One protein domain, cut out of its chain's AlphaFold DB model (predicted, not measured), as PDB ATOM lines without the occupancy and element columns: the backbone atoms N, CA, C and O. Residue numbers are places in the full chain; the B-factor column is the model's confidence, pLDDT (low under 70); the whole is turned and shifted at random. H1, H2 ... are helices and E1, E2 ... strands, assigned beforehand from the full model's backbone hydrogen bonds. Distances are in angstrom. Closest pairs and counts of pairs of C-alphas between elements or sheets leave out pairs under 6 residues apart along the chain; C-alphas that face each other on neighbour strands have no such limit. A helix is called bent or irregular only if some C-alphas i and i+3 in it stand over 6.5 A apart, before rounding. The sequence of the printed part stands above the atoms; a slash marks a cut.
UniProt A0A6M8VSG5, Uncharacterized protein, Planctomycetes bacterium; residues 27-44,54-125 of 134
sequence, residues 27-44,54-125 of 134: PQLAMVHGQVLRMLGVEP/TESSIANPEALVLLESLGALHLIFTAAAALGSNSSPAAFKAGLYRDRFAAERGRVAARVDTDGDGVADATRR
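What this domain is: This is residues 27 to 44 and 54 to 125 of the 134 residues of an uncharacterized protein of Planctomycetes bacterium (UniProt A0A6M8VSG5). A long helical hairpin of H2 and H3, side by side, makes most of a rod, with H1 slanting across the side of H2 away from H3. At the end of the rod where H3 finishes, a small hairpin of two short strands, E1 and E2, carries the length onward. The printed part has 90 residues with three named helices and two named strands, in the order H1, H2, H3, E1, E2; the sheet E1 - E2 is antiparallel, and the class is mostly helix. The whole is loose, with a radius of gyration of the C-alphas of 15.2 A and spans of 52 by 23 by 17 A.

Where its parts are: H1, residues 27 to 39, begins at C-alpha 27 (6.373, 31.172, 47.077) and is 18.6 A long. H2, residues 61 to 82, is 31.7 A long; it has a kink of 27 degrees near residue 68 and is irregular, with C-alphas 63 and 66 7.0 A apart. H3, residues 89 to 105, is 24.1 A long. E1 is residues 110 to 112, and E2, residues 122 to 124, ends at C-alpha 124 (27.339, 18.064, 43.321).

How they stand to each other: H1 touches H2, whose residues 68 to 76 alone take part; the closest C-alphas, of Leu 29 and Ala 72, are 5.1 A apart. They run opposite ways at a steep tilt of 54 degrees. H2 and H3 touch as a hairpin, opposite ways at a shallow tilt of 26 degrees, with the C-alphas of His 74 and Ala 94 closest at 4.8 A. H1 and H3 are apart. E1 and E2 form an antiparallel hairpin, with N 110 and O 124 at 2.8 A and N 122 and O 112 at 3.0 A, within hydrogen-bond range. Every O i to N i+4 pair is within that range in H1 and H3, and 15 of 18 are in H2.

The domain as a whole: The two C-alphas farthest apart are those of Ser 85 and Asp 117, at 52.3 A. Residues 45 to 53 are not printed, and C-alphas 44 and 54 across this cut are 7.5 A apart. Of the links that are printed whole, H3 to E1 is tight, and H2 to H3 and E1 to E2 are short. The mean pLDDT of the printed part is 93.8, and no printed residue is under 70.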
ATOM      1  N   PRO A  27       5.590  30.292  47.944       95.50
ATOM      2  CA  PRO A  27       6.373  31.172  47.077       95.50
ATOM      3  C   PRO A  27       7.830  31.355  47.529       95.50
ATOM      4  O   PRO A  27       8.743  31.267  46.711       95.50
ATOM      5  N   GLN A  28       8.077  31.570  48.827       97.12
ATOM      6  CA  GLN A  28       9.436  31.717  49.362       97.12
ATOM      7  C   GLN A  28      10.224  30.412  49.235       97.12
ATOM      8  O   GLN A  28      11.415  30.446  48.927       97.12
ATOM      9  N   LEU A  29       9.561  29.270  49.446       96.75
ATOM     10  CA  LEU A  29      10.173  27.960  49.251       96.75
ATOM     11  C   LEU A  29      10.543  27.736  47.780       96.75
ATOM     12  O   LEU A  29      11.679  27.372  47.505       96.75
ATOM     13  N   ALA A  30       9.645  28.044  46.841       96.62
ATOM     14  CA  ALA A  30       9.892  27.911  45.404       96.62
ATOM     15  C   ALA A  30      11.070  28.777  44.924       96.62
ATOM     16  O   ALA A  30      11.904  28.317  44.143       96.62
ATOM     17  N   MET A  31      11.194  30.010  45.433       97.31
ATOM     18  CA  MET A  31      12.343  30.876  45.137       97.31
ATOM     19  C   MET A  31      13.667  30.239  45.577       97.31
ATOM     20  O   MET A  31      14.643  30.245  44.826       97.31
ATOM     21  N   VAL A  32      13.703  29.689  46.793       97.62
ATOM     22  CA  VAL A  32      14.912  29.073  47.358       97.62
ATOM     23  C   VAL A  32      15.228  27.765  46.653       97.62
ATOM     24  O   VAL A  32      16.380  27.542  46.299       97.62
ATOM     25  N   HIS A  33      14.223  26.936  46.398       97.06
ATOM     26  CA  HIS A  33      14.353  25.700  45.642       97.06
ATOM     27  C   HIS A  33      14.986  25.962  44.268       97.06
ATOM     28  O   HIS A  33      16.040  25.414  43.943       97.06
ATOM     29  N   GLY A  34      14.454  26.928  43.510       96.12
ATOM     30  CA  GLY A  34      15.026  27.305  42.219       96.12
ATOM     31  C   GLY A  34      16.442  27.888  42.310       96.12
ATOM     32  O   GLY A  34      17.246  27.732  41.392       96.12
ATOM     33  N   GLN A  35      16.786  28.557  43.412       95.69
ATOM     34  CA  GLN A  35      18.156  29.002  43.673       95.69
ATOM     35  C   GLN A  35      19.093  27.817  43.963       95.69
ATOM     36  O   GLN A  35      20.209  27.789  43.442       95.69
ATOM     37  N   VAL A  36      18.659  26.851  44.776       95.88
ATOM     38  CA  VAL A  36      19.431  25.651  45.134       95.88
ATOM     39  C   VAL A  36      19.692  24.792  43.900       95.88
ATOM     40  O   VAL A  36      20.842  24.421  43.669       95.88
ATOM     41  N   LEU A  37      18.679  24.557  43.064       94.75
ATOM     42  CA  LEU A  37      18.843  23.837  41.798       94.75
ATOM     43  C   LEU A  37      19.898  24.499  40.903       94.75
ATOM     44  O   LEU A  37      20.831  23.830  40.455       94.75
ATOM     45  N   ARG A  38      19.854  25.827  40.737       93.19
ATOM     46  CA  ARG A  38      20.861  26.548  39.936       93.19
ATOM     47  C   ARG A  38      22.262  26.470  40.531       93.19
ATOM     48  O   ARG A  38      23.230  26.343  39.787       93.19
ATOM     49  N   MET A  39      22.397  26.480  41.860       92.81
ATOM     50  CA  MET A  39      23.689  26.237  42.521       92.81
ATOM     51  C   MET A  39      24.226  24.825  42.260       92.81
ATOM     52  O   MET A  39      25.438  24.626  42.268       92.81
ATOM     53  N   LEU A  40      23.345  23.855  42.017       91.88
ATOM     54  CA  LEU A  40      23.693  22.496  41.601       91.88
ATOM     55  C   LEU A  40      23.868  22.367  40.078       91.88
ATOM     56  O   LEU A  40      24.137  21.269  39.587       91.88
ATOM     57  N   GLY A  41      23.739  23.461  39.321       90.50
ATOM     58  CA  GLY A  41      23.810  23.463  37.861       90.50
ATOM     59  C   GLY A  41      22.608  22.797  37.188       90.50
ATOM     60  O   GLY A  41      22.779  22.184  36.137       90.50
ATOM     61  N   VAL A  42      21.430  22.866  37.816       91.50
ATOM     62  CA  VAL A  42      20.141  22.390  37.295       91.50
ATOM     63  C   VAL A  42      19.232  23.599  37.076       91.50
ATOM     64  O   VAL A  42      19.074  24.422  37.977       91.50
ATOM     65  N   GLU A  43      18.630  23.723  35.892       91.25
ATOM     66  CA  GLU A  43      17.665  24.795  35.628       91.25
ATOM     67  C   GLU A  43      16.245  24.333  36.018       91.25
ATOM     68  O   GLU A  43      15.780  23.337  35.465       91.25
ATOM     69  N   PRO A  44      15.532  25.033  36.928       86.94
ATOM     70  CA  PRO A  44      14.224  24.597  37.443       86.94
ATOM     71  C   PRO A  44      13.122  24.495  36.381       86.94
ATOM     72  O   PRO A  44      12.210  23.689  36.510       86.94
ATOM     73  N   THR A  54      18.119  17.241  35.020       92.06
ATOM     74  CA  THR A  54      16.927  17.910  35.559       92.06
ATOM     75  C   THR A  54      16.807  17.624  37.054       92.06
ATOM     76  O   THR A  54      17.636  16.921  37.630       92.06
ATOM     77  N   GLU A  55      15.789  18.165  37.718       92.56
ATOM     78  CA  GLU A  55      15.550  17.869  39.134       92.56
ATOM     79  C   GLU A  55      15.339  16.368  39.388       92.56
ATOM     80  O   GLU A  55      15.842  15.844  40.379       92.56
ATOM     81  N   SER A  56      14.691  15.645  38.466       91.62
ATOM     82  CA  SER A  56      14.466  14.200  38.611       91.62
ATOM     83  C   SER A  56      15.751  13.370  38.563       91.62
ATOM     84  O   SER A  56      15.730  12.209  38.952       91.62
ATOM     85  N   SER A  57      16.863  13.953  38.109       91.81
ATOM     86  CA  SER A  57      18.194  13.341  38.163       91.81
ATOM     87  C   SER A  57      18.796  13.362  39.574       91.81
ATOM     88  O   SER A  57      19.839  12.761  39.806       91.81
ATOM     89  N   ILE A  58      18.209  14.084  40.534       94.12
ATOM     90  CA  ILE A  58      18.696  14.117  41.916       94.12
ATOM     91  C   ILE A  58      18.176  12.878  42.651       94.12
ATOM     92  O   ILE A  58      16.993  12.772  42.957       94.12
ATOM     93  N   ALA A  59      19.077  11.960  42.989       95.25
ATOM     94  CA  ALA A  59      18.750  10.675  43.610       95.25
ATOM     95  C   ALA A  59      18.475  10.758  45.126       95.25
ATOM     96  O   ALA A  59      18.048   9.778  45.732       95.25
ATOM     97  N   ASN A  60      18.765  11.898  45.762       95.69
ATOM     98  CA  ASN A  60      18.573  12.124  47.201       95.69
ATOM     99  C   ASN A  60      17.972  13.516  47.512       95.69
ATOM    100  O   ASN A  60      18.590  14.314  48.231       95.69
ATOM    101  N   PRO A  61      16.794  13.860  46.962       95.00
ATOM    102  CA  PRO A  61      16.206  15.193  47.121       95.00
ATOM    103  C   PRO A  61      15.942  15.553  48.593       95.00
ATOM    104  O   PRO A  61      16.049  16.716  48.985       95.00
ATOM    105  N   GLU A  62      15.690  14.564  49.454       96.62
ATOM    106  CA  GLU A  62      15.472  14.746  50.889       96.62
ATOM    107  C   GLU A  62      16.668  15.385  51.607       96.62
ATOM    108  O   GLU A  62      16.492  16.084  52.608       96.62
ATOM    109  N   ALA A  63      17.883  15.209  51.076       95.62
ATOM    110  CA  ALA A  63      19.078  15.837  51.624       95.62
ATOM    111  C   ALA A  63      19.043  17.371  51.497       95.62
ATOM    112  O   ALA A  63      19.692  18.060  52.283       95.62
ATOM    113  N   LEU A  64      18.281  17.918  50.542       96.75
ATOM    114  CA  LEU A  64      18.180  19.359  50.285       96.75
ATOM    115  C   LEU A  64      17.101  20.050  51.132       96.75
ATOM    116  O   LEU A  64      17.144  21.269  51.290       96.75
ATOM    117  N   VAL A  65      16.186  19.295  51.749       97.38
ATOM    118  CA  VAL A  65      15.022  19.837  52.480       97.38
ATOM    119  C   VAL A  65      15.430  20.819  53.575       97.38
ATOM    120  O   VAL A  65      14.824  21.884  53.721       97.38
ATOM    121  N   LEU A  66      16.467  20.493  54.355       97.94
ATOM    122  CA  LEU A  66      16.941  21.382  55.416       97.94
ATOM    123  C   LEU A  66      17.537  22.670  54.838       97.94
ATOM    124  O   LEU A  66      17.254  23.754  55.350       97.94
ATOM    125  N   LEU A  67      18.330  22.559  53.770       97.75
ATOM    126  CA  LEU A  67      18.913  23.715  53.094       97.75
ATOM    127  C   LEU A  67      17.808  24.655  52.595       97.75
ATOM    128  O   LEU A  67      17.835  25.850  52.891       97.75
ATOM    129  N   GLU A  68      16.809  24.120  51.901       97.94
ATOM    130  CA  GLU A  68      15.690  24.906  51.375       97.94
ATOM    131  C   GLU A  68      14.859  25.545  52.485       97.94
ATOM    132  O   GLU A  68      14.551  26.737  52.434       97.94
ATOM    133  N   SER A  69      14.577  24.789  53.546       98.19
ATOM    134  CA  SER A  69      13.849  25.291  54.714       98.19
ATOM    135  C   SER A  69      14.574  26.467  55.369       98.19
ATOM    136  O   SER A  69      13.954  27.473  55.710       98.19
ATOM    137  N   LEU A  70      15.900  26.380  55.528       98.44
ATOM    138  CA  LEU A  70      16.706  27.459  56.105       98.44
ATOM    139  C   LEU A  70      16.701  28.712  55.220       98.44
ATOM    140  O   LEU A  70      16.560  29.821  55.740       98.44
ATOM    141  N   GLY A  71      16.811  28.545  53.901       97.94
ATOM    142  CA  GLY A  71      16.721  29.659  52.955       97.94
ATOM    143  C   GLY A  71      15.338  30.314  52.969       97.94
ATOM    144  O   GLY A  71      15.235  31.539  53.035       97.94
ATOM    145  N   ALA A  72      14.268  29.515  53.008       98.19
ATOM    146  CA  ALA A  72      12.900  30.024  53.056       98.19
ATOM    147  C   ALA A  72      12.638  30.788  54.359       98.19
ATOM    148  O   ALA A  72      12.123  31.905  54.329       98.19
ATOM    149  N   LEU A  73      13.073  30.248  55.504       98.25
ATOM    150  CA  LEU A  73      12.994  30.939  56.794       98.25
ATOM    151  C   LEU A  73      13.765  32.263  56.781       98.25
ATOM    152  O   LEU A  73      13.269  33.259  57.312       98.25
ATOM    153  N   HIS A  74      14.939  32.309  56.147       98.06
ATOM    154  CA  HIS A  74      15.668  33.560  55.966       98.06
ATOM    155  C   HIS A  74      14.842  34.597  55.184       98.06
ATOM    156  O   HIS A  74      14.727  35.736  55.644       98.06
ATOM    157  N   LEU A  75      14.215  34.219  54.063       97.69
ATOM    158  CA  LEU A  75      13.368  35.128  53.279       97.69
ATOM    159  C   LEU A  75      12.146  35.611  54.070       97.69
ATOM    160  O   LEU A  75      11.868  36.810  54.098       97.69
ATOM    161  N   ILE A  76      11.456  34.700  54.762       96.06
ATOM    162  CA  ILE A  76      10.276  35.014  55.583       96.06
ATOM    163  C   ILE A  76      10.635  36.034  56.668       96.06
ATOM    164  O   ILE A  76       9.962  37.055  56.814       96.06
ATOM    165  N   PHE A  77      11.714  35.794  57.420       96.94
ATOM    166  CA  PHE A  77      12.115  36.704  58.493       96.94
ATOM    167  C   PHE A  77      12.719  38.009  57.979       96.94
ATOM    168  O   PHE A  77      12.561  39.031  58.642       96.94
ATOM    169  N   THR A  78      13.343  38.012  56.801       95.75
ATOM    170  CA  THR A  78      13.804  39.247  56.147       95.75
ATOM    171  C   THR A  78      12.620  40.128  55.760       95.75
ATOM    172  O   THR A  78      12.611  41.316  56.079       95.75
ATOM    173  N   ALA A  79      11.582  39.547  55.154       93.75
ATOM    174  CA  ALA A  79      10.358  40.271  54.820       93.75
ATOM    175  C   ALA A  79       9.651  40.804  56.079       93.75
ATOM    176  O   ALA A  79       9.241  41.961  56.116       93.75
ATOM    177  N   ALA A  80       9.568  39.997  57.143       92.56
ATOM    178  CA  ALA A  80       9.000  40.436  58.417       92.56
ATOM    179  C   ALA A  80       9.822  41.562  59.075       92.56
ATOM    180  O   ALA A  80       9.252  42.483  59.656       92.56
ATOM    181  N   ALA A  81      11.154  41.510  58.977       93.75
ATOM    182  CA  ALA A  81      12.042  42.538  59.514       93.75
ATOM    183  C   ALA A  81      11.901  43.880  58.782       93.75
ATOM    184  O   ALA A  81      12.021  44.918  59.426       93.75
ATOM    185  N   ALA A  82      11.596  43.866  57.479       91.38
ATOM    186  CA  ALA A  82      11.404  45.076  56.676       91.38
ATOM    187  C   ALA A  82      10.229  45.953  57.154       91.38
ATOM    188  O   ALA A  82      10.207  47.151  56.888       91.38
ATOM    189  N   LEU A  83       9.267  45.365  57.874       88.31
ATOM    190  CA  LEU A  83       8.127  46.074  58.469       88.31
ATOM    191  C   LEU A  83       8.424  46.615  59.880       88.31
ATOM    192  O   LEU A  83       7.590  47.312  60.456       88.31
ATOM    193  N   GLY A  84       9.574  46.267  60.462       84.62
ATOM    194  CA  GLY A  84       9.963  46.620  61.827       84.62
ATOM    195  C   GLY A  84      11.274  47.401  61.894       84.62
ATOM    196  O   GLY A  84      11.787  47.904  60.900       84.62
ATOM    197  N   SER A  85      11.844  47.506  63.097       81.81
ATOM    198  CA  SER A  85      13.188  48.061  63.269       81.81
ATOM    199  C   SER A  85      14.270  47.033  62.916       81.81
ATOM    200  O   SER A  85      14.086  45.820  63.066       81.81
ATOM    201  N   ASN A  86      15.459  47.523  62.556       80.19
ATOM    202  CA  ASN A  86      16.646  46.688  62.311       80.19
ATOM    203  C   ASN A  86      17.107  45.891  63.550       80.19
ATOM    204  O   ASN A  86      17.885  44.951  63.421       80.19
ATOM    205  N   SER A  87      16.634  46.253  64.746       87.69
ATOM    206  CA  SER A  87      16.884  45.551  66.013       87.69
ATOM    207  C   SER A  87      15.762  44.583  66.409       87.69
ATOM    208  O   SER A  87      15.776  44.033  67.510       87.69
ATOM    209  N   SER A  88      14.769  44.379  65.542       93.00
ATOM    210  CA  SER A  88      13.638  43.503  65.834       93.00
ATOM    211  C   SER A  88      14.063  42.031  65.973       93.00
ATOM    212  O   SER A  88      15.024  41.584  65.335       93.00
ATOM    213  N   PRO A  89      13.310  41.210  66.731       94.81
ATOM    214  CA  PRO A  89      13.530  39.764  66.775       94.81
ATOM    215  C   PRO A  89      13.492  39.096  65.389       94.81
ATOM    216  O   PRO A  89      14.151  38.077  65.178       94.81
ATOM    217  N   ALA A  90      12.738  39.663  64.439       95.50
ATOM    218  CA  ALA A  90      12.698  39.199  63.056       95.50
ATOM    219  C   ALA A  90      14.037  39.434  62.340       95.50
ATOM    220  O   ALA A  90      14.551  38.506  61.719       95.50
ATOM    221  N   ALA A  91      14.645  40.615  62.499       94.56
ATOM    222  CA  ALA A  91      15.960  40.919  61.932       94.56
ATOM    223  C   ALA A  91      17.046  39.971  62.474       94.56
ATOM    224  O   ALA A  91      17.849  39.435  61.707       94.56
ATOM    225  N   PHE A  92      17.019  39.681  63.779       96.56
ATOM    226  CA  PHE A  92      17.923  38.698  64.385       96.56
ATOM    227  C   PHE A  92      17.744  37.296  63.781       96.56
ATOM    228  O   PHE A  92      18.718  36.659  63.374       96.56
ATOM    229  N   LYS A  93      16.498  36.816  63.672       97.56
ATOM    230  CA  LYS A  93      16.198  35.507  63.071       97.56
ATOM    231  C   LYS A  93      16.601  35.440  61.598       97.56
ATOM    232  O   LYS A  93      17.139  34.421  61.174       97.56
ATOM    233  N   ALA A  94      16.395  36.513  60.836       97.06
ATOM    234  CA  ALA A  94      16.817  36.590  59.442       97.06
ATOM    235  C   ALA A  94      18.331  36.357  59.305       97.06
ATOM    236  O   ALA A  94      18.745  35.545  58.477       97.06
ATOM    237  N   GLY A  95      19.141  37.005  60.152       97.06
ATOM    238  CA  GLY A  95      20.588  36.774  60.219       97.06
ATOM    239  C   GLY A  95      20.940  35.340  60.621       97.06
ATOM    240  O   GLY A  95      21.705  34.677  59.926       97.06
ATOM    241  N   LEU A  96      20.309  34.819  61.680       98.25
ATOM    242  CA  LEU A  96      20.528  33.448  62.151       98.25
ATOM    243  C   LEU A  96      20.290  32.402  61.049       98.25
ATOM    244  O   LEU A  96      21.104  31.496  60.870       98.25
ATOM    245  N   TYR A  97      19.176  32.500  60.321       98.50
ATOM    246  CA  TYR A  97      18.850  31.533  59.271       98.50
ATOM    247  C   TYR A  97      19.728  31.691  58.034       98.50
ATOM    248  O   TYR A  97      20.077  30.679  57.433       98.50
ATOM    249  N   ARG A  98      20.169  32.912  57.701       97.69
ATOM    250  CA  ARG A  98      21.178  33.135  56.654       97.69
ATOM    251  C   ARG A  98      22.483  32.411  56.976       97.69
ATOM    252  O   ARG A  98      23.035  31.723  56.119       97.69
ATOM    253  N   ASP A  99      22.966  32.544  58.206       98.06
ATOM    254  CA  ASP A  99      24.242  31.953  58.612       98.06
ATOM    255  C   ASP A  99      24.140  30.417  58.661       98.06
ATOM    256  O   ASP A  99      25.030  29.710  58.183       98.06
ATOM    257  N   ARG A 100      23.008  29.880  59.142       98.19
ATOM    258  CA  ARG A 100      22.718  28.435  59.093       98.19
ATOM    259  C   ARG A 100      22.589  27.911  57.664       98.19
ATOM    260  O   ARG A 100      23.131  26.849  57.377       98.19
ATOM    261  N   PHE A 101      21.922  28.646  56.776       97.19
ATOM    262  CA  PHE A 101      21.824  28.308  55.358       97.19
ATOM    263  C   PHE A 101      23.215  28.214  54.722       97.19
ATOM    264  O   PHE A 101      23.527  27.227  54.063       97.19
ATOM    265  N   ALA A 102      24.088  29.194  54.975       95.31
ATOM    266  CA  ALA A 102      25.458  29.182  54.469       95.31
ATOM    267  C   ALA A 102      26.273  27.987  54.994       95.31
ATOM    268  O   ALA A 102      27.010  27.366  54.225       95.31
ATOM    269  N   ALA A 103      26.125  27.646  56.278       95.81
ATOM    270  CA  ALA A 103      26.787  26.488  56.874       95.81
ATOM    271  C   ALA A 103      26.287  25.165  56.274       95.81
ATOM    272  O   ALA A 103      27.101  24.311  55.919       95.81
ATOM    273  N   GLU A 104      24.970  25.005  56.124       96.31
ATOM    274  CA  GLU A 104      24.367  23.797  55.556       96.31
ATOM    275  C   GLU A 104      24.742  23.620  54.084       96.31
ATOM    276  O   GLU A 104      25.115  22.529  53.659       96.31
ATOM    277  N   ARG A 105      24.783  24.720  53.326       94.06
ATOM    278  CA  ARG A 105      25.231  24.739  51.929       94.06
ATOM    279  C   ARG A 105      26.654  24.198  51.752       94.06
ATOM    280  O   ARG A 105      26.970  23.624  50.716       94.06
ATOM    281  N   GLY A 106      27.522  24.376  52.750       91.81
ATOM    282  CA  GLY A 106      28.879  23.821  52.745       91.81
ATOM    283  C   GLY A 106      28.954  22.318  53.045       91.81
ATOM    284  O   GLY A 106      29.984  21.697  52.776       91.81
ATOM    285  N   ARG A 107      27.890  21.735  53.606       92.06
ATOM    286  CA  ARG A 107      27.834  20.340  54.072       92.06
ATOM    287  C   ARG A 107      27.067  19.438  53.119       92.06
ATOM    288  O   ARG A 107      27.504  18.317  52.865       92.06
ATOM    289  N   VAL A 108      25.938  19.927  52.618       95.19
ATOM    290  CA  VAL A 108      25.014  19.136  51.813       95.19
ATOM    291  C   VAL A 108      25.601  18.793  50.447       95.19
ATOM    292  O   VAL A 108      26.394  19.538  49.864       95.19
ATOM    293  N   ALA A 109      25.205  17.632  49.943       94.69
ATOM    294  CA  ALA A 109      25.635  17.091  48.670       94.69
ATOM    295  C   ALA A 109      24.439  16.447  47.959       94.69
ATOM    296  O   ALA A 109      23.786  15.561  48.515       94.69
ATOM    297  N   ALA A 110      24.175  16.891  46.732       95.00
ATOM    298  CA  ALA A 110      23.225  16.265  45.830       95.00
ATOM    299  C   ALA A 110      23.936  15.151  45.060       95.00
ATOM    300  O   ALA A 110      25.004  15.357  44.478       95.00
ATOM    301  N   ARG A 111      23.345  13.968  45.075       94.81
ATOM    302  CA  ARG A 111      23.743  12.807  44.295       94.81
ATOM    303  C   ARG A 111      22.948  12.850  42.998       94.81
ATOM    304  O   ARG A 111      21.727  12.938  43.047       94.81
ATOM    305  N   VAL A 112      23.645  12.864  41.873       92.81
ATOM    306  CA  VAL A 112      23.060  13.068  40.550       92.81
ATOM    307  C   VAL A 112      23.252  11.806  39.726       92.81
ATOM    308  O   VAL A 112      24.388  11.384  39.524       92.81
ATOM    309  N   ASP A 113      22.139  11.248  39.278       91.56
ATOM    310  CA  ASP A 113      22.027  10.224  38.247       91.56
ATOM    311  C   ASP A 113      22.089  10.913  36.873       91.56
ATOM    312  O   ASP A 113      21.265  11.778  36.551       91.56
ATOM    313  N   THR A 114      23.132  10.618  36.102       87.31
ATOM    314  CA  THR A 114      23.398  11.272  34.817       87.31
ATOM    315  C   THR A 114      23.014  10.421  33.614       87.31
ATOM    316  O   THR A 114      22.876  10.986  32.525       87.31
ATOM    317  N   ASP A 115      22.809   9.115  33.790       86.94
ATOM    318  CA  ASP A 115      22.454   8.183  32.716       86.94
ATOM    319  C   ASP A 115      21.016   7.635  32.807       86.94
ATOM    320  O   ASP A 115      20.498   7.095  31.824       86.94
ATOM    321  N   GLY A 116      20.327   7.892  33.918       83.44
ATOM    322  CA  GLY A 116      18.934   7.542  34.158       83.44
ATOM    323  C   GLY A 116      18.729   6.119  34.676       83.44
ATOM    324  O   GLY A 116      17.611   5.606  34.562       83.44
ATOM    325  N   ASP A 117      19.766   5.456  35.196       85.69
ATOM    326  CA  ASP A 117      19.674   4.094  35.732       85.69
ATOM    327  C   ASP A 117      19.173   4.026  37.195       85.69
ATOM    328  O   ASP A 117      18.925   2.939  37.731       85.69
ATOM    329  N   GLY A 118      18.947   5.184  37.827       83.44
ATOM    330  CA  GLY A 118      18.518   5.327  39.217       83.44
ATOM    331  C   GLY A 118      19.661   5.279  40.235       83.44
ATOM    332  O   GLY A 118      19.412   5.355  41.444       83.44
ATOM    333  N   VAL A 119      20.907   5.156  39.782       87.62
ATOM    334  CA  VAL A 119      22.128   5.180  40.584       87.62
ATOM    335  C   VAL A 119      22.834   6.514  40.364       87.62
ATOM    336  O   VAL A 119      22.840   7.108  39.297       87.62
ATOM    337  N   ALA A 120      23.420   7.050  41.429       89.31
ATOM    338  CA  ALA A 120      24.117   8.321  41.324       89.31
ATOM    339  C   ALA A 120      25.524   8.155  40.737       89.31
ATOM    340  O   ALA A 120      26.385   7.534  41.364       89.31
ATOM    341  N   ASP A 121      25.782   8.835  39.622       89.62
ATOM    342  CA  ASP A 121      27.091   8.910  38.962       89.62
ATOM    343  C   ASP A 121      27.979  10.022  39.517       89.62
ATOM    344  O   ASP A 121      29.211   9.950  39.500       89.62
ATOM    345  N   ALA A 122      27.352  11.101  39.987       89.56
ATOM    346  CA  ALA A 122      28.045  12.314  40.379       89.56
ATOM    347  C   ALA A 122      27.563  12.843  41.728       89.56
ATOM    348  O   ALA A 122      26.423  12.668  42.146       89.56
ATOM    349  N   THR A 123      28.451  13.552  42.419       92.62
ATOM    350  CA  THR A 123      28.100  14.322  43.612       92.62
ATOM    351  C   THR A 123      28.341  15.798  43.343       92.62
ATOM    352  O   THR A 123      29.470  16.209  43.073       92.62
ATOM    353  N   ARG A 124      27.287  16.606  43.446       91.56
ATOM    354  CA  ARG A 124      27.339  18.064  43.321       91.56
ATOM    355  C   ARG A 124      27.090  18.710  44.673       91.56
ATOM    356  O   ARG A 124      26.258  18.255  45.454       91.56
ATOM    357  N   ARG A 125      27.813  19.788  44.961       91.50
ATOM    358  CA  ARG A 125      27.591  20.601  46.159       91.50
ATOM    359  C   ARG A 125      27.171  21.999  45.730       91.50
ATOM    360  O   ARG A 125      27.763  22.517  44.788       91.50
TER     361      ARG A 125